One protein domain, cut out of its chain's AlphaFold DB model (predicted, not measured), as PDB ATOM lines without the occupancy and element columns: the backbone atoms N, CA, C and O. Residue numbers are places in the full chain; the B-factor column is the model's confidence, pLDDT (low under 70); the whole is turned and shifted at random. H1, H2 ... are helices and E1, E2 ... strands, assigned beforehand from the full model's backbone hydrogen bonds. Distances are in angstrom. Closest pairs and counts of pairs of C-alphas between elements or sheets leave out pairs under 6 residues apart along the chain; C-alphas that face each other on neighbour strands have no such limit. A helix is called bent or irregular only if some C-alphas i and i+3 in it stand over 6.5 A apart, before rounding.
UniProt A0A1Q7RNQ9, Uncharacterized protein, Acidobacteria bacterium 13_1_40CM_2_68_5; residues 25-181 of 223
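AT A GLANCE: This is residues 25 to 181 of the 223 residues of an uncharacterized protein of Acidobacteria bacterium 13_1_40CM_2_68_5 (UniProt A0A1Q7RNQ9). A strongly twisted, branched sheet of seven strands curls round the helix H1, while the long helix H2 runs along the strands E1 and E5 on the same face. The long strand E1 has E5 on one side and E6 and E7 on the other, each beside a different part of it, and two further helices, H3 and H4, meet at a steep angle to make a corner that is not on the sheet. The printed part has 157 residues, with four named helices and seven named strands in the order E1 H1 E2 E3 E4 E5 H2 E6 H3 H4 E7; the neighbour strands are antiparallel and the class is mixed, helices and strands. It is compact, with a radius of gyration of the C-alphas of 15.7 A and spans of 43 by 42 by 30 A.

IN THESE COORDINATES: E1, residues 27 to 37, begins at C-alpha 27 (139.234, 128.780, 78.759) and is 32.4 A long. H1 is residues 52 to 62, 15.4 A. E2 (66 to 70), E3 (73 to 79, 17.9 A), E4 (82 to 86) and E5 (92 to 95) form a meander, each strand the antiparallel neighbour of the one before. H2, residues 102 to 123, is 31.8 A long and begins at C-alpha 102 (144.879, 123.487, 76.217). E6 is residues 125 to 128, H3 147 to 158, 18.5 A, and H4 163 to 169. E7, residues 173 to 177, ends at C-alpha 177 (136.434, 132.984, 77.125).

HOW THE PARTS SIT: E1 pairs in a staggered way: with E7 (N 30 and O 174, 2.9 A), with E5 (N 33 and O 92, 2.9 A) and with E6 (N 36 and O 126, 2.8 A). The hairpins E4 and E5 (N 83 and O 95, 2.8 A), E3 and E4 (N 77 and O 84, 2.8 A) and E2 and E3 (N 68 and O 76, 2.8 A) follow. H1 is on the sheet; its closest C-alphas to E3 are those of Glu 53 and Val 74, 6.2 A. H2 lies over E1 and E5 at a height over the sheet of 8.7 A, at 18 degrees to E1 on the local plane. With residues 115 to 120 alone H2 touches H1, Ile 55 and Ser 120 having the closest C-alphas, 6.3 A, about perpendicular, only just, at 72 degrees. H3 and H4 are not on the sheet; H3, with residues 153 to 157 alone, touches H4, opposite ways at a steep tilt of 53 degrees, the C-alphas of Pro 157 and Ala 163 being closest at 5.5 A. In H1 and H4 every O i to N i+4 pair is within hydrogen-bond range, in H2 16 of 18 and in H3 6 of 8. H2 and H3 are only just irregular: C-alphas 119 and 122 are 7.0 A apart, 154 and 157 6.8 A.

THE WHOLE: The C-alphas of Asp 39 and Ser 181 are the farthest apart, 50.9 A. The printed part has no cut. The links E1 to H1 and E6 to H3 are long, with 14 and 18 residues. Residues 157 to 162, of which 157 and 158 belong to H3, stand free. The mean pLDDT of the printed part is 97.2, and no printed residue is under 70.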
ATOM      1  N   TRP A  25     142.576 135.018  83.384       97.25
ATOM      2  CA  TRP A  25     141.862 134.414  82.264       97.25
ATOM      3  C   TRP A  25     142.121 132.914  82.138       97.25
ATOM      4  O   TRP A  25     143.256 132.448  82.272       97.25
ATOM      5  N   GLY A  26     141.073 132.176  81.813       96.75
ATOM      6  CA  GLY A  26     141.140 130.798  81.363       96.75
ATOM      7  C   GLY A  26     140.208 130.542  80.184       96.75
ATOM      8  O   GLY A  26     139.625 131.460  79.607       96.75
ATOM      9  N   VAL A  27     140.108 129.270  79.819       96.75
ATOM     10  CA  VAL A  27     139.234 128.780  78.759       96.75
ATOM     11  C   VAL A  27     138.416 127.624  79.318       96.75
ATOM     12  O   VAL A  27     138.978 126.679  79.875       96.75
ATOM     13  N   GLY A  28     137.097 127.719  79.182       97.19
ATOM     14  CA  GLY A  28     136.174 126.615  79.431       97.19
ATOM     15  C   GLY A  28     135.827 125.902  78.128       97.19
ATOM     16  O   GLY A  28     135.828 126.523  77.063       97.19
ATOM     17  N   LEU A  29     135.533 124.609  78.217       97.81
ATOM     18  CA  LEU A  29     135.075 123.795  77.097       97.81
ATOM     19  C   LEU A  29     133.710 123.206  77.432       97.81
ATOM     20  O   LEU A  29     133.561 122.561  78.470       97.81
ATOM     21  N   GLU A  30     132.767 123.365  76.515       98.38
ATOM     22  CA  GLU A  30     131.525 122.606  76.500       98.38
ATOM     23  C   GLU A  30     131.516 121.672  75.293       98.38
ATOM     24  O   GLU A  30     131.862 122.074  74.178       98.38
ATOM     25  N   TYR A  31     131.190 120.400  75.517       98.44
ATOM     26  CA  TYR A  31     131.201 119.394  74.461       98.44
ATOM     27  C   TYR A  31     130.040 118.419  74.590       98.44
ATOM     28  O   TYR A  31     130.006 117.582  75.495       98.44
ATOM     29  N   GLU A  32     129.119 118.510  73.637       98.69
ATOM     30  CA  GLU A  32     127.927 117.683  73.537       98.69
ATOM     31  C   GLU A  32     128.174 116.481  72.615       98.69
ATOM     32  O   GLU A  32     128.811 116.583  71.562       98.69
ATOM     33  N   ARG A  33     127.631 115.319  72.988       98.25
ATOM     34  CA  ARG A  33     127.636 114.111  72.153       98.25
ATOM     35  C   ARG A  33     126.278 113.430  72.147       98.25
ATOM     36  O   ARG A  33     125.627 113.290  73.185       98.25
ATOM     37  N   ALA A  34     125.906 112.901  70.987       97.81
ATOM     38  CA  ALA A  34     124.698 112.103  70.824       97.81
ATOM     39  C   ALA A  34     124.974 110.633  71.173       97.81
ATOM     40  O   ALA A  34     125.835 109.992  70.563       97.81
ATOM     41  N   GLY A  35     124.236 110.087  72.141       98.25
ATOM     42  CA  GLY A  35     124.279 108.663  72.465       98.25
ATOM     43  C   GLY A  35     123.503 107.843  71.434       98.25
ATOM     44  O   GLY A  35     122.366 108.182  71.105       98.25
ATOM     45  N   VAL A  36     124.097 106.754  70.943       98.38
ATOM     46  CA  VAL A  36     123.454 105.796  70.031       98.38
ATOM     47  C   VAL A  36     123.696 104.351  70.451       98.38
ATOM     48  O   VAL A  36     124.747 104.024  71.004       98.38
ATOM     49  N   PHE A  37     122.756 103.463  70.141       98.38
ATOM     50  CA  PHE A  37     122.995 102.025  70.215       98.38
ATOM     51  C   PHE A  37     123.888 101.573  69.056       98.38
ATOM     52  O   PHE A  37     123.694 101.970  67.907       98.38
ATOM     53  N   ARG A  38     124.894 100.745  69.354       97.44
ATOM     54  CA  ARG A  38     125.919 100.306  68.392       97.44
ATOM     55  C   ARG A  38     125.372  99.422  67.273       97.44
ATOM     56  O   ARG A  38     125.952  99.408  66.195       97.44
ATOM     57  N   ASP A  39     124.303  98.680  67.534       96.62
ATOM     58  CA  ASP A  39     123.697  97.740  66.586       96.62
ATOM     59  C   ASP A  39     122.822  98.418  65.522       96.62
ATOM     60  O   ASP A  39     122.701  97.921  64.406       96.62
ATOM     61  N   SER A  40     122.225  99.557  65.867       94.88
ATOM     62  CA  SER A  40     121.140 100.171  65.104       94.88
ATOM     63  C   SER A  40     121.376 101.646  64.782       94.88
ATOM     64  O   SER A  40     120.686 102.203  63.933       94.88
ATOM     65  N   GLY A  41     122.313 102.312  65.468       95.38
ATOM     66  CA  GLY A  41     122.533 103.758  65.362       95.38
ATOM     67  C   GLY A  41     121.394 104.605  65.948       95.38
ATOM     68  O   GLY A  41     121.428 105.838  65.882       95.38
ATOM     69  N   ARG A  42     120.375 103.964  66.532       96.69
ATOM     70  CA  ARG A  42     119.223 104.637  67.131       96.69
ATOM     71  C   ARG A  42     119.640 105.386  68.391       96.69
ATOM     72  O   ARG A  42     120.533 104.941  69.106       96.69
ATOM     73  N   VAL A  43     118.996 106.523  68.646       97.62
ATOM     74  CA  VAL A  43     119.250 107.361  69.823       97.62
ATOM     75  C   VAL A  43     119.094 106.557  71.116       97.62
ATOM     76  O   VAL A  43     118.200 105.716  71.234       97.62
ATOM     77  N   VAL A  44     119.945 106.836  72.098       98.44
ATOM     78  CA  VAL A  44     119.781 106.301  73.452       98.44
ATOM     79  C   VAL A  44     118.719 107.128  74.181       98.44
ATOM     80  O   VAL A  44     118.867 108.348  74.269       98.44
ATOM     81  N   PRO A  45     117.654 106.509  74.721       98.00
ATOM     82  CA  PRO A  45     116.634 107.235  75.461       98.00
ATOM     83  C   PRO A  45     117.173 107.733  76.806       98.00
ATOM     84  O   PRO A  45     118.168 107.233  77.338       98.00
ATOM     85  N   PHE A  46     116.462 108.689  77.404       98.38
ATOM     86  CA  PHE A  46     116.773 109.149  78.755       98.38
ATOM     87  C   PHE A  46     116.688 108.018  79.788       98.38
ATOM     88  O   PHE A  46     117.571 107.908  80.633       98.38
ATOM     89  N   GLU A  47     115.661 107.168  79.696       97.81
ATOM     90  CA  GLU A  47     115.337 106.159  80.706       97.81
ATOM     91  C   GLU A  47     115.278 104.729  80.164       97.81
ATOM     92  O   GLU A  47     115.147 104.503  78.962       97.81
ATOM     93  N   GLY A  48     115.381 103.759  81.077       97.12
ATOM     94  CA  GLY A  48     115.360 102.327  80.780       97.12
ATOM     95  C   GLY A  48     116.680 101.608  81.099       97.12
ATOM     96  O   GLY A  48     117.646 102.235  81.542       97.12
ATOM     97  N   PRO A  49     116.752 100.282  80.883       96.38
ATOM     98  CA  PRO A  49     117.905  99.463  81.278       96.38
ATOM     99  C   PRO A  49     119.220  99.833  80.576       96.38
ATOM    100  O   PRO A  49     120.291  99.710  81.164       96.38
ATOM    101  N   ALA A  50     119.143 100.308  79.332       98.00
ATOM    102  CA  ALA A  50     120.257 100.870  78.578       98.00
ATOM    103  C   ALA A  50     119.861 102.289  78.152       98.00
ATOM    104  O   ALA A  50     119.163 102.481  77.160       98.00
ATOM    105  N   SER A  51     120.221 103.269  78.975       98.62
ATOM    106  CA  SER A  51     119.732 104.644  78.868       98.62
ATOM    107  C   SER A  51     120.743 105.642  79.411       98.62
ATOM    108  O   SER A  51     121.661 105.264  80.146       98.62
ATOM    109  N   VAL A  52     120.560 106.921  79.089       98.56
ATOM    110  CA  VAL A  52     121.437 107.989  79.580       98.56
ATOM    111  C   VAL A  52     121.418 108.064  81.109       98.56
ATOM    112  O   VAL A  52     122.479 108.138  81.725       98.56
ATOM    113  N   GLU A  53     120.250 107.950  81.746       98.44
ATOM    114  CA  GLU A  53     120.137 107.942  83.207       98.44
ATOM    115  C   GLU A  53     120.856 106.737  83.838       98.44
ATOM    116  O   GLU A  53     121.488 106.875  84.890       98.44
ATOM    117  N   THR A  54     120.835 105.564  83.195       98.50
ATOM    118  CA  THR A  54     121.610 104.397  83.653       98.50
ATOM    119  C   THR A  54     123.114 104.668  83.606       98.50
ATOM    120  O   THR A  54     123.829 104.309  84.549       98.50
ATOM    121  N   ILE A  55     123.605 105.348  82.563       98.44
ATOM    122  CA  ILE A  55     125.016 105.753  82.472       98.44
ATOM    123  C   ILE A  55     125.366 106.750  83.581       98.44
ATOM    124  O   ILE A  55     126.345 106.536  84.296       98.44
ATOM    125  N   LEU A  56     124.543 107.784  83.796       98.50
ATOM    126  CA  LEU A  56     124.778 108.776  84.853       98.50
ATOM    127  C   LEU A  56     124.821 108.128  86.243       98.50
ATOM    128  O   LEU A  56     125.763 108.346  87.002       98.50
ATOM    129  N   ASN A  57     123.848 107.274  86.563       98.38
ATOM    130  CA  ASN A  57     123.820 106.553  87.836       98.38
ATOM    131  C   ASN A  57     125.028 105.630  88.020       98.38
ATOM    132  O   ASN A  57     125.490 105.423  89.141       98.38
ATOM    133  N   THR A  58     125.548 105.056  86.936       98.06
ATOM    134  CA  THR A  58     126.752 104.225  87.011       98.06
ATOM    135  C   THR A  58     127.985 105.074  87.303       98.06
ATOM    136  O   THR A  58     128.732 104.729  88.213       98.06
ATOM    137  N   LEU A  59     128.127 106.232  86.650       97.69
ATOM    138  CA  LEU A  59     129.196 107.196  86.934       97.69
ATOM    139  C   LEU A  59     129.162 107.715  88.382       97.69
ATOM    140  O   LEU A  59     130.221 107.913  88.974       97.69
ATOM    141  N   VAL A  60     127.978 107.883  88.985       97.69
ATOM    142  CA  VAL A  60     127.851 108.193  90.427       97.69
ATOM    143  C   VAL A  60     128.476 107.089  91.279       97.69
ATOM    144  O   VAL A  60     129.254 107.374  92.186       97.69
ATOM    145  N   ARG A  61     128.175 105.821  90.976       96.38
ATOM    146  CA  ARG A  61     128.661 104.674  91.759       96.38
ATOM    147  C   ARG A  61     130.157 104.411  91.590       96.38
ATOM    148  O   ARG A  61     130.777 103.923  92.528       96.38
ATOM    149  N   THR A  62     130.722 104.678  90.412       92.81
ATOM    150  CA  THR A  62     132.089 104.248  90.064       92.81
ATOM    151  C   THR A  62     133.096 105.388  89.917       92.81
ATOM    152  O   THR A  62     134.295 105.143  90.009       92.81
ATOM    153  N   GLY A  63     132.647 106.627  89.688       83.81
ATOM    154  CA  GLY A  63     133.500 107.722  89.204       83.81
ATOM    155  C   GLY A  63     133.629 108.933  90.130       83.81
ATOM    156  O   GLY A  63     134.180 109.954  89.703       83.81
ATOM    157  N   GLY A  64     133.112 108.852  91.363       90.62
ATOM    158  CA  GLY A  64     133.158 109.947  92.342       90.62
ATOM    159  C   GLY A  64     132.305 111.161  91.954       90.62
ATOM    160  O   GLY A  64     132.599 112.282  92.364       90.62
ATOM    161  N   TRP A  65     131.283 110.952  91.123       97.31
ATOM    162  CA  TRP A  65     130.361 111.997  90.692       97.31
ATOM    163  C   TRP A  65     129.228 112.182  91.698       97.31
ATOM    164  O   TRP A  65     128.635 111.211  92.164       97.31
ATOM    165  N   SER A  66     128.884 113.434  91.987       98.25
ATOM    166  CA  SER A  66     127.694 113.778  92.767       98.25
ATOM    167  C   SER A  66     126.494 113.983  91.837       98.25
ATOM    168  O   SER A  66     126.636 114.687  90.834       98.25
ATOM    169  N   PRO A  67     125.320 113.398  92.129       98.19
ATOM    170  CA  PRO A  67     124.151 113.533  91.269       98.19
ATOM    171  C   PRO A  67     123.518 114.925  91.371       98.19
ATOM    172  O   PRO A  67     123.323 115.456  92.463       98.19
ATOM    173  N   LEU A  68     123.131 115.483  90.225       97.69
ATOM    174  CA  LEU A  68     122.246 116.642  90.128       97.69
ATOM    175  C   LEU A  68     120.833 116.138  89.823       97.69
ATOM    176  O   LEU A  68     120.594 115.510  88.788       97.69
ATOM    177  N   MET A  69     119.911 116.392  90.749       97.19
ATOM    178  CA  MET A  69     118.572 115.809  90.739       97.19
ATOM    179  C   MET A  69     117.510 116.835  90.349       97.19
ATOM    180  O   MET A  69     117.497 117.950  90.865       97.19
ATOM    181  N   GLU A  70     116.553 116.427  89.521       96.81
ATOM    182  CA  GLU A  70     115.317 117.173  89.271       96.81
ATOM    183  C   GLU A  70     114.159 116.177  89.173       96.81
ATOM    184  O   GLU A  70     114.260 115.157  88.497       96.81
ATOM    185  N   GLY A  71     113.068 116.423  89.906       93.12
ATOM    186  CA  GLY A  71     111.902 115.530  89.881       93.12
ATOM    187  C   GLY A  71     112.198 114.085  90.311       93.12
ATOM    188  O   GLY A  71     111.542 113.167  89.833       93.12
ATOM    189  N   GLY A  72     113.199 113.869  91.174       96.00
ATOM    190  CA  GLY A  72     113.611 112.532  91.622       96.00
ATOM    191  C   GLY A  72     114.448 111.741  90.608       96.00
ATOM    192  O   GLY A  72     114.745 110.578  90.860       96.00
ATOM    193  N   ARG A  73     114.850 112.357  89.491       97.25
ATOM    194  CA  ARG A  73     115.660 111.747  88.425       97.25
ATOM    195  C   ARG A  73     117.052 112.374  88.382       97.25
ATOM    196  O   ARG A  73     117.192 113.564  88.677       97.25
ATOM    197  N   VAL A  74     118.067 111.598  87.996       97.88
ATOM    198  CA  VAL A  74     119.431 112.124  87.792       97.88
ATOM    199  C   VAL A  74     119.483 112.779  86.414       97.88
ATOM    200  O   VAL A  74     119.402 112.097  85.396       97.88
ATOM    201  N   ILE A  75     119.619 114.104  86.372       97.00
ATOM    202  CA  ILE A  75     119.610 114.902  85.127       97.00
ATOM    203  C   ILE A  75     120.971 115.521  84.789       97.00
ATOM    204  O   ILE A  75     121.099 116.284  83.830       97.00
ATOM    205  N   GLY A  76     121.974 115.238  85.612       97.88
ATOM    206  CA  GLY A  76     123.334 115.725  85.465       97.88
ATOM    207  C   GLY A  76     124.199 115.266  86.627       97.88
ATOM    208  O   GLY A  76     123.703 114.658  87.576       97.88
ATOM    209  N   LEU A  77     125.489 115.560  86.553       98.50
ATOM    210  CA  LEU A  77     126.486 115.194  87.551       98.50
ATOM    211  C   LEU A  77     127.433 116.366  87.812       98.50
ATOM    212  O   LEU A  77     127.648 117.202  86.937       98.50
ATOM    213  N   ALA A  78     128.038 116.395  88.993       98.06
ATOM    214  CA  ALA A  78     129.089 117.342  89.345       98.06
ATOM    215  C   ALA A  78     130.292 116.624  89.967       98.06
ATOM    216  O   ALA A  78     130.129 115.678  90.744       98.06
ATOM    217  N   ARG A  79     131.500 117.085  89.636       96.00
ATOM    218  CA  ARG A  79     132.754 116.637  90.250       96.00
ATOM    219  C   ARG A  79     133.769 117.777  90.213       96.00
ATOM    220  O   ARG A  79     134.333 118.068  89.164       96.00
ATOM    221  N   GLY A  80     133.999 118.412  91.363       94.56
ATOM    222  CA  GLY A  80     134.756 119.665  91.410       94.56
ATOM    223  C   GLY A  80     134.066 120.741  90.569       94.56
ATOM    224  O   GLY A  80     132.851 120.907  90.669       94.56
ATOM    225  N   ASP A  81     134.834 121.409  89.709       95.56
ATOM    226  CA  ASP A  81     134.331 122.442  88.792       95.56
ATOM    227  C   ASP A  81     133.784 121.878  87.469       95.56
ATOM    228  O   ASP A  81     133.266 122.628  86.643       95.56
ATOM    229  N   THR A  82     133.861 120.561  87.271       96.75
ATOM    230  CA  THR A  82     133.358 119.875  86.081       96.75
ATOM    231  C   THR A  82     131.912 119.436  86.285       96.75
ATOM    232  O   THR A  82     131.553 118.866  87.325       96.75
ATOM    233  N   ARG A  83     131.075 119.612  85.262       98.25
ATOM    234  CA  ARG A  83     129.693 119.124  85.244       98.25
ATOM    235  C   ARG A  83     129.425 118.243  84.032       98.25
ATOM    236  O   ARG A  83     129.996 118.438  82.965       98.25
ATOM    237  N   ILE A  84     128.521 117.287  84.216       98.31
ATOM    238  CA  ILE A  84     127.843 116.597  83.119       98.31
ATOM    239  C   ILE A  84     126.397 117.069  83.117       98.31
ATOM    240  O   ILE A  84     125.707 116.971  84.133       98.31
ATOM    241  N   THR A  85     125.941 117.573  81.985       97.94
ATOM    242  CA  THR A  85     124.590 118.097  81.768       97.94
ATOM    243  C   THR A  85     123.937 117.347  80.615       97.94
ATOM    244  O   THR A  85     124.591 116.616  79.871       97.94
ATOM    245  N   LEU A  86     122.611 117.457  80.526       98.31
ATOM    246  CA  LEU A  86     121.831 116.858  79.454       98.31
ATOM    247  C   LEU A  86     121.046 117.923  78.689       98.31
ATOM    248  O   LEU A  86     120.292 118.714  79.282       98.31
ATOM    249  N   GLU A  87     121.162 117.853  77.371       98.31
ATOM    250  CA  GLU A  87     120.363 118.609  76.414       98.31
ATOM    251  C   GLU A  87     118.975 117.969  76.210       98.31
ATOM    252  O   GLU A  87     118.723 116.853  76.687       98.31
ATOM    253  N   PRO A  88     118.005 118.672  75.589       98.31
ATOM    254  CA  PRO A  88     116.611 118.233  75.566       98.31
ATOM    255  C   PRO A  88     116.373 116.825  75.015       98.31
ATOM    256  O   PRO A  88     115.489 116.139  75.526       98.31
ATOM    257  N   GLY A  89     117.150 116.390  74.020       97.94
ATOM    258  CA  GLY A  89     117.102 115.054  73.413       97.94
ATOM    259  C   GLY A  89     117.973 114.002  74.106       97.94
ATOM    260  O   GLY A  89     118.232 112.956  73.519       97.94
ATOM    261  N   ALA A  90     118.426 114.270  75.335       98.25
ATOM    262  CA  ALA A  90     119.359 113.443  76.104       98.25
ATOM    263  C   ALA A  90     120.789 113.389  75.536       98.25
ATOM    264  O   ALA A  90     121.556 112.485  75.878       98.25
ATOM    265  N   GLN A  91     121.182 114.365  74.711       98.50
ATOM    266  CA  GLN A  91     122.589 114.548  74.361       98.50
ATOM    267  C   GLN A  91     123.372 114.838  75.646       98.50
ATOM    268  O   GLN A  91     122.915 115.600  76.501       98.50
ATOM    269  N   MET A  92     124.519 114.180  75.811       98.50
ATOM    270  CA  MET A  92     125.339 114.326  77.008       98.50
ATOM    271  C   MET A  92     126.395 115.389  76.766       98.50
ATOM    272  O   MET A  92     127.172 115.283  75.817       98.50
ATOM    273  N   GLU A  93     126.447 116.362  77.660       98.62
ATOM    274  CA  GLU A  93     127.375 117.477  77.612       98.62
ATOM    275  C   GLU A  93     128.386 117.372  78.752       98.62
ATOM    276  O   GLU A  93     128.033 117.085  79.899       98.62
ATOM    277  N   LEU A  94     129.656 117.594  78.428       98.44
ATOM    278  CA  LEU A  94     130.670 117.991  79.397       98.44
ATOM    279  C   LEU A  94     130.677 119.514  79.470       98.44
ATOM    280  O   LEU A  94     130.988 120.135  78.463       98.44
ATOM    281  N   SER A  95     130.442 120.083  80.648       97.88
ATOM    282  CA  SER A  95     130.789 121.470  80.966       97.88
ATOM    283  C   SER A  95     132.053 121.436  81.825       97.88
ATOM    284  O   SER A  95     132.022 121.066  83.004       97.88
ATOM    285  N   GLY A  96     133.191 121.672  81.173       97.19
ATOM    286  CA  GLY A  96     134.526 121.500  81.742       97.19
ATOM    287  C   GLY A  96     134.907 122.586  82.742       97.19
ATOM    288  O   GLY A  96     134.346 123.685  82.749       97.19
ATOM    289  N   ALA A  97     135.911 122.288  83.564       97.38
ATOM    290  CA  ALA A  97     136.522 123.289  84.427       97.38
ATOM    291  C   ALA A  97     137.184 124.416  83.603       97.38
ATOM    292  O   ALA A  97     137.456 124.289  82.407       97.38
ATOM    293  N   VAL A  98     137.486 125.539  84.257       97.31
ATOM    294  CA  VAL A  98     138.238 126.630  83.622       97.31
ATOM    295  C   VAL A  98     139.727 126.291  83.626       97.31
ATOM    296  O   VAL A  98     140.353 126.202  84.682       97.31
ATOM    297  N   HIS A  99     140.322 126.163  82.440       97.56
ATOM    298  CA  HIS A  99     141.733 125.802  82.277       97.56
ATOM    299  C   HIS A  99     142.598 126.988  81.865       97.56
ATOM    300  O   HIS A  99     142.160 127.880  81.146       97.56
ATOM    301  N   ARG A 100     143.874 126.979  82.267       95.31
ATOM    302  CA  ARG A 100     144.866 127.989  81.838       95.31
ATOM    303  C   ARG A 100     145.610 127.621  80.560       95.31
ATOM    304  O   ARG A 100     146.280 128.468  79.980       95.31
ATOM    305  N   GLY A 101     145.490 126.375  80.116       93.75
ATOM    306  CA  GLY A 101     146.127 125.890  78.902       93.75
ATOM    307  C   GLY A 101     145.360 124.730  78.281       93.75
ATOM    308  O   GLY A 101     144.621 124.013  78.950       93.75
ATOM    309  N   LEU A 102     145.572 124.528  76.982       95.06
ATOM    310  CA  LEU A 102     144.879 123.487  76.217       95.06
ATOM    311  C   LEU A 102     145.291 122.064  76.628       95.06
ATOM    312  O   LEU A 102     144.529 121.126  76.420       95.06
ATOM    313  N   GLY A 103     146.478 121.893  77.220       97.38
ATOM    314  CA  GLY A 103     146.960 120.594  77.702       97.38
ATOM    315  C   GLY A 103     146.072 120.009  78.802       97.38
ATOM    316  O   GLY A 103     145.570 118.900  78.639       97.38
ATOM    317  N   SER A 104     145.811 120.782  79.862       96.50
ATOM    318  CA  SER A 104     144.968 120.346  80.983       96.50
ATOM    319  C   SER A 104     143.500 120.189  80.574       96.50
ATOM    320  O   SER A 104     142.840 119.241  80.991       96.50
ATOM    321  N   MET A 105     143.008 121.049  79.676       97.25
ATOM    322  CA  MET A 105     141.674 120.904  79.087       97.25
ATOM    323  C   MET A 105     141.542 119.599  78.294       97.25
ATOM    324  O   MET A 105     140.558 118.875  78.432       97.25
ATOM    325  N   ARG A 106     142.547 119.263  77.474       97.12
ATOM    326  CA  ARG A 106     142.578 118.001  76.725       97.12
ATOM    327  C   ARG A 106     142.608 116.798  77.664       97.12
ATOM    328  O   ARG A 106     141.968 115.793  77.362       97.12
ATOM    329  N   GLU A 107     143.360 116.868  78.758       97.75
ATOM    330  CA  GLU A 107     143.422 115.800  79.763       97.75
ATOM    331  C   GLU A 107     142.056 115.567  80.420       97.75
ATOM    332  O   GLU A 107     141.601 114.423  80.464       97.75
ATOM    333  N   GLU A 108     141.366 116.635  80.837       97.56
ATOM    334  CA  GLU A 108     140.000 116.551  81.373       97.56
ATOM    335  C   GLU A 108     139.039 115.937  80.350       97.56
ATOM    336  O   GLU A 108     138.347 114.964  80.663       97.56
ATOM    337  N   LEU A 109     139.037 116.461  79.119       97.62
ATOM    338  CA  LEU A 109     138.193 115.950  78.046       97.62
ATOM    339  C   LEU A 109     138.465 114.461  77.817       97.62
ATOM    340  O   LEU A 109     137.537 113.661  77.827       97.62
ATOM    341  N   THR A 110     139.729 114.059  77.669       97.81
ATOM    342  CA  THR A 110     140.101 112.661  77.398       97.81
ATOM    343  C   THR A 110     139.659 111.730  78.527       97.81
ATOM    344  O   THR A 110     139.096 110.667  78.257       97.81
ATOM    345  N   ALA A 111     139.848 112.137  79.784       96.44
ATOM    346  CA  ALA A 111     139.402 111.368  80.941       96.44
ATOM    347  C   ALA A 111     137.872 111.233  80.987       96.44
ATOM    348  O   ALA A 111     137.353 110.146  81.249       96.44
ATOM    349  N   TYR A 112     137.140 112.311  80.689       96.75
ATOM    350  CA  TYR A 112     135.682 112.287  80.574       96.75
ATOM    351  C   TYR A 112     135.213 111.345  79.452       96.75
ATOM    352  O   TYR A 112     134.340 110.503  79.684       96.75
ATOM    353  N   LEU A 113     135.806 111.439  78.255       97.69
ATOM    354  CA  LEU A 113     135.448 110.590  77.116       97.69
ATOM    355  C   LEU A 113     135.651 109.110  77.451       97.69
ATOM    356  O   LEU A 113     134.739 108.315  77.212       97.69
ATOM    357  N   ALA A 114     136.797 108.769  78.046       97.50
ATOM    358  CA  ALA A 114     137.129 107.408  78.446       97.50
ATOM    359  C   ALA A 114     136.145 106.860  79.489       97.50
ATOM    360  O   ALA A 114     135.593 105.781  79.291       97.50
ATOM    361  N   ALA A 115     135.856 107.623  80.550       96.69
ATOM    362  CA  ALA A 115     134.944 107.191  81.611       96.69
ATOM    363  C   ALA A 115     133.516 106.947  81.092       96.69
ATOM    364  O   ALA A 115     132.879 105.947  81.436       96.69
ATOM    365  N   VAL A 116     133.014 107.845  80.239       97.44
ATOM    366  CA  VAL A 116     131.692 107.695  79.620       97.44
ATOM    367  C   VAL A 116     131.665 106.490  78.683       97.44
ATOM    368  O   VAL A 116     130.711 105.714  78.725       97.44
ATOM    369  N   GLU A 117     132.695 106.293  77.857       97.62
ATOM    370  CA  GLU A 117     132.755 105.157  76.935       97.62
ATOM    371  C   GLU A 117     132.866 103.813  77.666       97.62
ATOM    372  O   GLU A 117     132.137 102.878  77.331       97.62
ATOM    373  N   GLU A 118     133.729 103.713  78.678       97.75
ATOM    374  CA  GLU A 118     133.890 102.512  79.501       97.75
ATOM    375  C   GLU A 118     132.574 102.128  80.181       97.75
ATOM    376  O   GLU A 118     132.130 100.986  80.066       97.75
ATOM    377  N   THR A 119     131.893 103.107  80.781       97.75
ATOM    378  CA  THR A 119     130.588 102.910  81.430       97.75
ATOM    379  C   THR A 119     129.503 102.488  80.435       97.75
ATOM    380  O   THR A 119     128.603 101.724  80.772       97.75
ATOM    381  N   SER A 120     129.579 102.970  79.195       98.38
ATOM    382  CA  SER A 120     128.553 102.753  78.166       98.38
ATOM    383  C   SER A 120     128.714 101.441  77.397       98.38
ATOM    384  O   SER A 120     127.740 100.922  76.844       98.38
ATOM    385  N   ARG A 121     129.928 100.880  77.363       97.88
ATOM    386  CA  ARG A 121     130.266  99.680  76.582       97.88
ATOM    387  C   ARG A 121     129.405  98.454  76.930       97.88
ATOM    388  O   ARG A 121     128.912  97.841  75.982       97.88
ATOM    389  N   PRO A 122     129.147  98.107  78.209       97.88
ATOM    390  CA  PRO A 122     128.303  96.956  78.557       97.88
ATOM    391  C   PRO A 122     126.845  97.093  78.105       97.88
ATOM    392  O   PRO A 122     126.157  96.093  77.936       97.88
ATOM    393  N   HIS A 123     126.380  98.324  77.882       98.25
ATOM    394  CA  HIS A 123     125.019  98.624  77.435       98.25
ATOM    395  C   HIS A 123     124.894  98.698  75.906       98.25
ATOM    396  O   HIS A 123     123.836  99.055  75.397       98.25
ATOM    397  N   GLY A 124     125.971  98.412  75.163       98.38
ATOM    398  CA  GLY A 124     125.973  98.520  73.705       98.38
ATOM    399  C   GLY A 124     125.852  99.961  73.202       98.38
ATOM    400  O   GLY A 124     125.427 100.172  72.071       98.38
ATOM    401  N   ILE A 125     126.224 100.953  74.017       98.69
ATOM    402  CA  ILE A 125     126.097 102.376  73.688       98.69
ATOM    403  C   ILE A 125     127.425 102.921  73.134       98.69
ATOM    404  O   ILE A 125     128.520 102.553  73.579       98.69
ATOM    405  N   ALA A 126     127.328 103.798  72.139       98.25
ATOM    406  CA  ALA A 126     128.404 104.632  71.616       98.25
ATOM    407  C   ALA A 126     127.994 106.111  71.656       98.25
ATOM    408  O   ALA A 126     126.811 106.434  71.638       98.25
ATOM    409  N   TRP A 127     128.978 107.007  71.691       98.25
ATOM    410  CA  TRP A 127     128.758 108.453  71.755       98.25
ATOM    411  C   TRP A 127     129.383 109.120  70.539       98.25
ATOM    412  O   TRP A 127     130.597 109.050  70.352       98.25
ATOM    413  N   LEU A 128     128.555 109.752  69.715       97.56
ATOM    414  CA  LEU A 128     128.978 110.367  68.464       97.56
ATOM    415  C   LEU A 128     129.342 111.837  68.682       97.56
ATOM    416  O   LEU A 128     128.538 112.610  69.200       97.56
ATOM    417  N   GLY A 129     130.540 112.225  68.239       96.75
ATOM    418  CA  GLY A 129     130.941 113.625  68.073       96.75
ATOM    419  C   GLY A 129     130.496 114.145  66.708       96.75
ATOM    420  O   GLY A 129     131.316 114.284  65.803       96.75
ATOM    421  N   ILE A 130     129.191 114.348  66.534       96.81
ATOM    422  CA  ILE A 130     128.567 114.790  65.279       96.81
ATOM    423  C   ILE A 130     127.606 115.939  65.566       96.81
ATOM    424  O   ILE A 130     126.966 115.949  66.608       96.81
ATOM    425  N   GLY A 131     127.485 116.901  64.648       97.94
ATOM    426  CA  GLY A 131     126.657 118.089  64.867       97.94
ATOM    427  C   GLY A 131     125.148 117.825  64.859       97.94
ATOM    428  O   GLY A 131     124.390 118.674  65.315       97.94
ATOM    429  N   LEU A 132     124.704 116.680  64.335       97.75
ATOM    430  CA  LEU A 132     123.297 116.288  64.266       97.75
ATOM    431  C   LEU A 132     123.160 114.772  64.423       97.75
ATOM    432  O   LEU A 132     123.929 114.031  63.810       97.75
ATOM    433  N   GLN A 133     122.164 114.309  65.182       96.12
ATOM    434  CA  GLN A 133     121.791 112.897  65.250       96.12
ATOM    435  C   GLN A 133     121.461 112.387  63.824       96.12
ATOM    436  O   GLN A 133     120.517 112.886  63.209       96.12
ATOM    437  N   PRO A 134     122.221 111.412  63.283       95.19
ATOM    438  CA  PRO A 134     122.148 111.068  61.862       95.19
ATOM    439  C   PRO A 134     121.037 110.085  61.454       95.19
ATOM    440  O   PRO A 134     120.721 110.012  60.273       95.19
ATOM    441  N   PHE A 135     120.471 109.290  62.361       95.69
ATOM    442  CA  PHE A 135     119.645 108.117  62.042       95.69
ATOM    443  C   PHE A 135     118.227 108.133  62.610       95.69
ATOM    444  O   PHE A 135     117.352 107.495  62.034       95.69
ATOM    445  N   THR A 136     117.996 108.777  63.755       97.19
ATOM    446  CA  THR A 136     116.693 108.708  64.433       97.19
ATOM    447  C   THR A 136     115.800 109.877  64.021       97.19
ATOM    448  O   THR A 136     116.203 111.022  64.267       97.19
ATOM    449  N   PRO A 137     114.591 109.599  63.492       96.38
ATOM    450  CA  PRO A 137     113.597 110.623  63.197       96.38
ATOM    451  C   PRO A 137     113.282 111.500  64.405       96.38
ATOM    452  O   PRO A 137     113.261 111.042  65.549       96.38
ATOM    453  N   LEU A 138     113.044 112.787  64.149       96.62
ATOM    454  CA  LEU A 138     112.854 113.791  65.195       96.62
ATOM    455  C   LEU A 138     111.710 113.440  66.156       96.62
ATOM    456  O   LEU A 138     111.835 113.669  67.359       96.62
ATOM    457  N   ASP A 139     110.595 112.931  65.650       96.31
ATOM    458  CA  ASP A 139     109.404 112.558  66.420       96.31
ATOM    459  C   ASP A 139     109.624 111.336  67.323       96.31
ATOM    460  O   ASP A 139     108.968 111.219  68.356       96.31
ATOM    461  N   GLU A 140     110.611 110.496  67.007       97.00
ATOM    462  CA  GLU A 140     110.983 109.320  67.801       97.00
ATOM    463  C   GLU A 140     111.962 109.631  68.949       97.00
ATOM    464  O   GLU A 140     112.198 108.788  69.816       97.00
ATOM    465  N   ILE A 141     112.544 110.833  68.992       97.69
ATOM    466  CA  ILE A 141     113.444 111.241  70.081       97.69
ATOM    467  C   ILE A 141     112.602 111.767  71.258       97.69
ATOM    468  O   ILE A 141     111.722 112.606  71.085       97.69
ATOM    469  N   GLY A 142     112.848 111.301  72.480       96.56
ATOM    470  CA  GLY A 142     112.149 111.799  73.673       96.56
ATOM    471  C   GLY A 142     112.654 113.168  74.142       96.56
ATOM    472  O   GLY A 142     113.730 113.610  73.749       96.56
ATOM    473  N   PHE A 143     111.893 113.832  75.017       97.81
ATOM    474  CA  PHE A 143     112.415 114.931  75.836       97.81
ATOM    475  C   PHE A 143     112.830 114.401  77.205       97.81
ATOM    476  O   PHE A 143     112.098 113.610  77.802       97.81
ATOM    477  N   ILE A 144     113.951 114.882  77.743       97.69
ATOM    478  CA  ILE A 144     114.305 114.591  79.137       97.69
ATOM    479  C   ILE A 144     113.363 115.325  80.114       97.69
ATOM    480  O   ILE A 144     112.861 116.407  79.787       97.69
ATOM    481  N   PRO A 145     113.136 114.801  81.334       95.44
ATOM    482  CA  PRO A 145     112.136 115.327  82.265       95.44
ATOM    483  C   PRO A 145     112.621 116.566  83.049       95.44
ATOM    484  O   PRO A 145     112.555 116.597  84.275       95.44
ATOM    485  N   LYS A 146     113.093 117.610  82.351       95.75
ATOM    486  CA  LYS A 146     113.442 118.916  82.945       95.75
ATOM    487  C   LYS A 146     112.324 119.929  82.721       95.75
ATOM    488  O   LYS A 146     111.897 120.146  81.584       95.75
ATOM    489  N   LYS A 147     111.895 120.622  83.779       95.62
ATOM    490  CA  LYS A 147     110.792 121.602  83.739       95.62
ATOM    491  C   LYS A 147     111.035 122.705  82.710       95.62
ATOM    492  O   LYS A 147     110.136 123.047  81.946       95.62
ATOM    493  N   ARG A 148     112.276 123.206  82.640       96.38
ATOM    494  CA  ARG A 148     112.733 124.177  81.628       96.38
ATOM    495  C   ARG A 148     112.384 123.728  80.206       96.38
ATOM    496  O   ARG A 148     111.873 124.519  79.416       96.38
ATOM    497  N   TYR A 149     112.647 122.465  79.880       96.31
ATOM    498  CA  TYR A 149     112.456 121.953  78.526       96.31
ATOM    499  C   TYR A 149     110.992 121.724  78.177       96.31
ATOM    500  O   TYR A 149     110.643 121.881  77.012       96.31
ATOM    501  N   ALA A 150     110.123 121.453  79.156       95.25
ATOM    502  CA  ALA A 150     108.681 121.424  78.918       95.25
ATOM    503  C   ALA A 150     108.168 122.792  78.429       95.25
ATOM    504  O   ALA A 150     107.448 122.860  77.437       95.25
ATOM    505  N   ILE A 151     108.620 123.884  79.056       97.25
ATOM    506  CA  ILE A 151     108.267 125.251  78.637       97.25
ATOM    507  C   ILE A 151     108.796 125.532  77.223       97.25
ATOM    508  O   ILE A 151     108.054 125.991  76.353       97.25
ATOM    509  N   MET A 152     110.074 125.234  76.972       97.81
ATOM    510  CA  MET A 152     110.704 125.476  75.668       97.81
ATOM    511  C   MET A 152     110.060 124.656  74.543       97.81
ATOM    512  O   MET A 152     109.836 125.195  73.460       97.81
ATOM    513  N   ARG A 153     109.713 123.388  74.805       96.19
ATOM    514  CA  ARG A 153     109.017 122.498  73.863       96.19
ATOM    515  C   ARG A 153     107.721 123.127  73.360       96.19
ATOM    516  O   ARG A 153     107.446 123.038  72.166       96.19
ATOM    517  N   ASP A 154     106.957 123.755  74.248       96.50
ATOM    518  CA  ASP A 154     105.634 124.302  73.931       96.50
ATOM    519  C   ASP A 154     105.715 125.708  73.300       96.50
ATOM    520  O   ASP A 154     104.832 126.110  72.531       96.50
ATOM    521  N   TYR A 155     106.772 126.466  73.614       97.50
ATOM    522  CA  TYR A 155     106.949 127.847  73.163       97.50
ATOM    523  C   TYR A 155     107.740 127.979  71.856       97.50
ATOM    524  O   TYR A 155     107.289 128.664  70.937       97.50
ATOM    525  N   LEU A 156     108.914 127.347  71.747       96.88
ATOM    526  CA  LEU A 156     109.857 127.613  70.654       96.88
ATOM    527  C   LEU A 156     109.330 127.283  69.245       96.88
ATOM    528  O   LEU A 156     109.619 128.067  68.339       96.88
ATOM    529  N   PRO A 157     108.503 126.241  69.017       96.19
ATOM    530  CA  PRO A 157     107.905 125.998  67.700       96.19
ATOM    531  C   PRO A 157     107.059 127.162  67.169       96.19
ATOM    532  O   PRO A 157     106.892 127.304  65.962       96.19
ATOM    533  N   ARG A 158     106.561 128.043  68.053       96.88
ATOM    534  CA  ARG A 158     105.832 129.267  67.666       96.88
ATOM    535  C   ARG A 158     106.751 130.337  67.063       96.88
ATOM    536  O   ARG A 158     106.258 131.338  66.551       96.88
ATOM    537  N   ARG A 159     108.074 130.168  67.173       95.69
ATOM    538  CA  ARG A 159     109.108 131.106  66.702       95.69
ATOM    539  C   ARG A 159     109.950 130.550  65.553       95.69
ATOM    540  O   ARG A 159     110.622 131.334  64.895       95.69
ATOM    541  N   GLY A 160     109.899 129.244  65.290       94.94
ATOM    542  CA  GLY A 160     110.596 128.611  64.171       94.94
ATOM    543  C   GLY A 160     110.301 127.114  64.076       94.94
ATOM    544  O   GLY A 160     110.210 126.426  65.091       94.94
ATOM    545  N   SER A 161     110.170 126.601  62.852       95.62
ATOM    546  CA  SER A 161     109.810 125.198  62.588       95.62
ATOM    547  C   SER A 161     110.911 124.196  62.957       95.62
ATOM    548  O   SER A 161     110.606 123.044  63.249       95.62
ATOM    549  N   LEU A 162     112.177 124.627  62.989       97.12
ATOM    550  CA  LEU A 162     113.334 123.778  63.303       97.12
ATOM    551  C   LEU A 162     113.679 123.741  64.803       97.12
ATOM    552  O   LEU A 162     114.630 123.072  65.201       97.12
ATOM    553  N   ALA A 163     112.887 124.397  65.658       97.62
ATOM    554  CA  ALA A 163     113.158 124.506  67.091       97.62
ATOM    555  C   ALA A 163     113.338 123.149  67.786       97.62
ATOM    556  O   ALA A 163     114.251 122.974  68.589       97.62
ATOM    557  N   HIS A 164     112.486 122.166  67.485       98.00
ATOM    558  CA  HIS A 164     112.617 120.836  68.085       98.00
ATOM    559  C   HIS A 164     113.827 120.071  67.549       98.00
ATOM    560  O   HIS A 164     114.439 119.338  68.321       98.00
ATOM    561  N   ALA A 165     114.207 120.264  66.282       97.62
ATOM    562  CA  ALA A 165     115.427 119.675  65.728       97.62
ATOM    563  C   ALA A 165     116.668 120.228  66.442       97.62
ATOM    564  O   ALA A 165     117.496 119.450  66.910       97.62
ATOM    565  N   MET A 166     116.735 121.553  66.633       98.00
ATOM    566  CA  MET A 166     117.774 122.204  67.437       98.00
ATOM    567  C   MET A 166     117.867 121.564  68.826       98.00
ATOM    568  O   MET A 166     118.908 121.036  69.204       98.00
ATOM    569  N   MET A 167     116.743 121.499  69.539       98.12
ATOM    570  CA  MET A 167     116.700 120.985  70.908       98.12
ATOM    571  C   MET A 167     117.095 119.504  71.024       98.12
ATOM    572  O   MET A 167     117.747 119.108  71.986       98.12
ATOM    573  N   LYS A 168     116.652 118.657  70.091       98.12
ATOM    574  CA  LYS A 168     116.678 117.195  70.273       98.12
ATOM    575  C   LYS A 168     117.746 116.474  69.465       98.12
ATOM    576  O   LYS A 168     118.094 115.350  69.811       98.12
ATOM    577  N   GLN A 169     118.202 117.066  68.364       97.62
ATOM    578  CA  GLN A 169     119.092 116.392  67.422       97.62
ATOM    579  C   GLN A 169     120.468 117.033  67.343       97.62
ATOM    580  O   GLN A 169     121.394 116.347  66.922       97.62
ATOM    581  N   THR A 170     120.630 118.306  67.706       98.44
ATOM    582  CA  THR A 170     121.926 118.971  67.533       98.44
ATOM    583  C   THR A 170     122.885 118.689  68.684       98.44
ATOM    584  O   THR A 170     122.451 118.437  69.810       98.44
ATOM    585  N   CYS A 171     124.181 118.697  68.367       98.56
ATOM    586  CA  CYS A 171     125.266 118.750  69.342       98.56
ATOM    587  C   CYS A 171     126.276 119.835  68.952       98.56
ATOM    588  O   CYS A 171     126.549 120.043  67.763       98.56
ATOM    589  N   GLY A 172     126.855 120.496  69.946       97.31
ATOM    590  CA  GLY A 172     127.883 121.516  69.793       97.31
ATOM    591  C   GLY A 172     129.210 121.203  70.485       97.31
ATOM    592  O   GLY A 172     129.313 120.390  71.402       97.31
ATOM    593  N   ILE A 173     130.242 121.916  70.034       97.00
ATOM    594  CA  ILE A 173     131.432 122.208  70.828       97.00
ATOM    595  C   ILE A 173     131.490 123.720  71.001       97.00
ATOM    596  O   ILE A 173     131.321 124.463  70.029       97.00
ATOM    597  N   GLN A 174     131.690 124.172  72.229       97.00
ATOM    598  CA  GLN A 174     131.672 125.587  72.576       97.00
ATOM    599  C   GLN A 174     132.879 125.901  73.456       97.00
ATOM    600  O   GLN A 174     133.328 125.068  74.244       97.00
ATOM    601  N   VAL A 175     133.436 127.099  73.295       96.06
ATOM    602  CA  VAL A 175     134.547 127.580  74.116       96.06
ATOM    603  C   VAL A 175     134.127 128.844  74.842       96.06
ATOM    604  O   VAL A 175     133.627 129.787  74.230       96.06
ATOM    605  N   ASN A 176     134.370 128.861  76.147       97.00
ATOM    606  CA  ASN A 176     134.047 129.978  77.020       97.00
ATOM    607  C   ASN A 176     135.323 130.777  77.290       97.00
ATOM    608  O   ASN A 176     136.332 130.207  77.715       97.00
ATOM    609  N   LEU A 177     135.286 132.084  77.026       96.62
ATOM    610  CA  LEU A 177     136.434 132.984  77.125       96.62
ATOM    611  C   LEU A 177     136.145 134.126  78.100       96.62
ATOM    612  O   LEU A 177     135.079 134.735  78.059       96.62
ATOM    613  N   ASP A 178     137.127 134.443  78.939       97.69
ATOM    614  CA  ASP A 178     137.060 135.575  79.864       97.69
ATOM    615  C   ASP A 178     137.283 136.922  79.157       97.69
ATOM    616  O   ASP A 178     137.903 136.991  78.089       97.69
ATOM    617  N   TYR A 179     136.842 138.011  79.789       98.12
ATOM    618  CA  TYR A 179     137.057 139.393  79.351       98.12
ATOM    619  C   TYR A 179     137.507 140.290  80.510       98.12
ATOM    620  O   TYR A 179     137.267 139.979  81.676       98.12
ATOM    621  N   ALA A 180     138.214 141.378  80.198       98.12
ATOM    622  CA  ALA A 180     138.754 142.315  81.191       98.12
ATOM    623  C   ALA A 180     137.905 143.573  81.402       98.12
ATOM    624  O   ALA A 180     138.044 144.226  82.434       98.12
ATOM    625  N   SER A 181     137.069 143.932  80.432       97.88
ATOM    626  CA  SER A 181     136.198 145.107  80.466       97.88
ATOM    627  C   SER A 181     135.094 144.969  79.420       97.88
ATOM    628  O   SER A 181     135.163 144.089  78.561       97.88
TER     629      SER A 181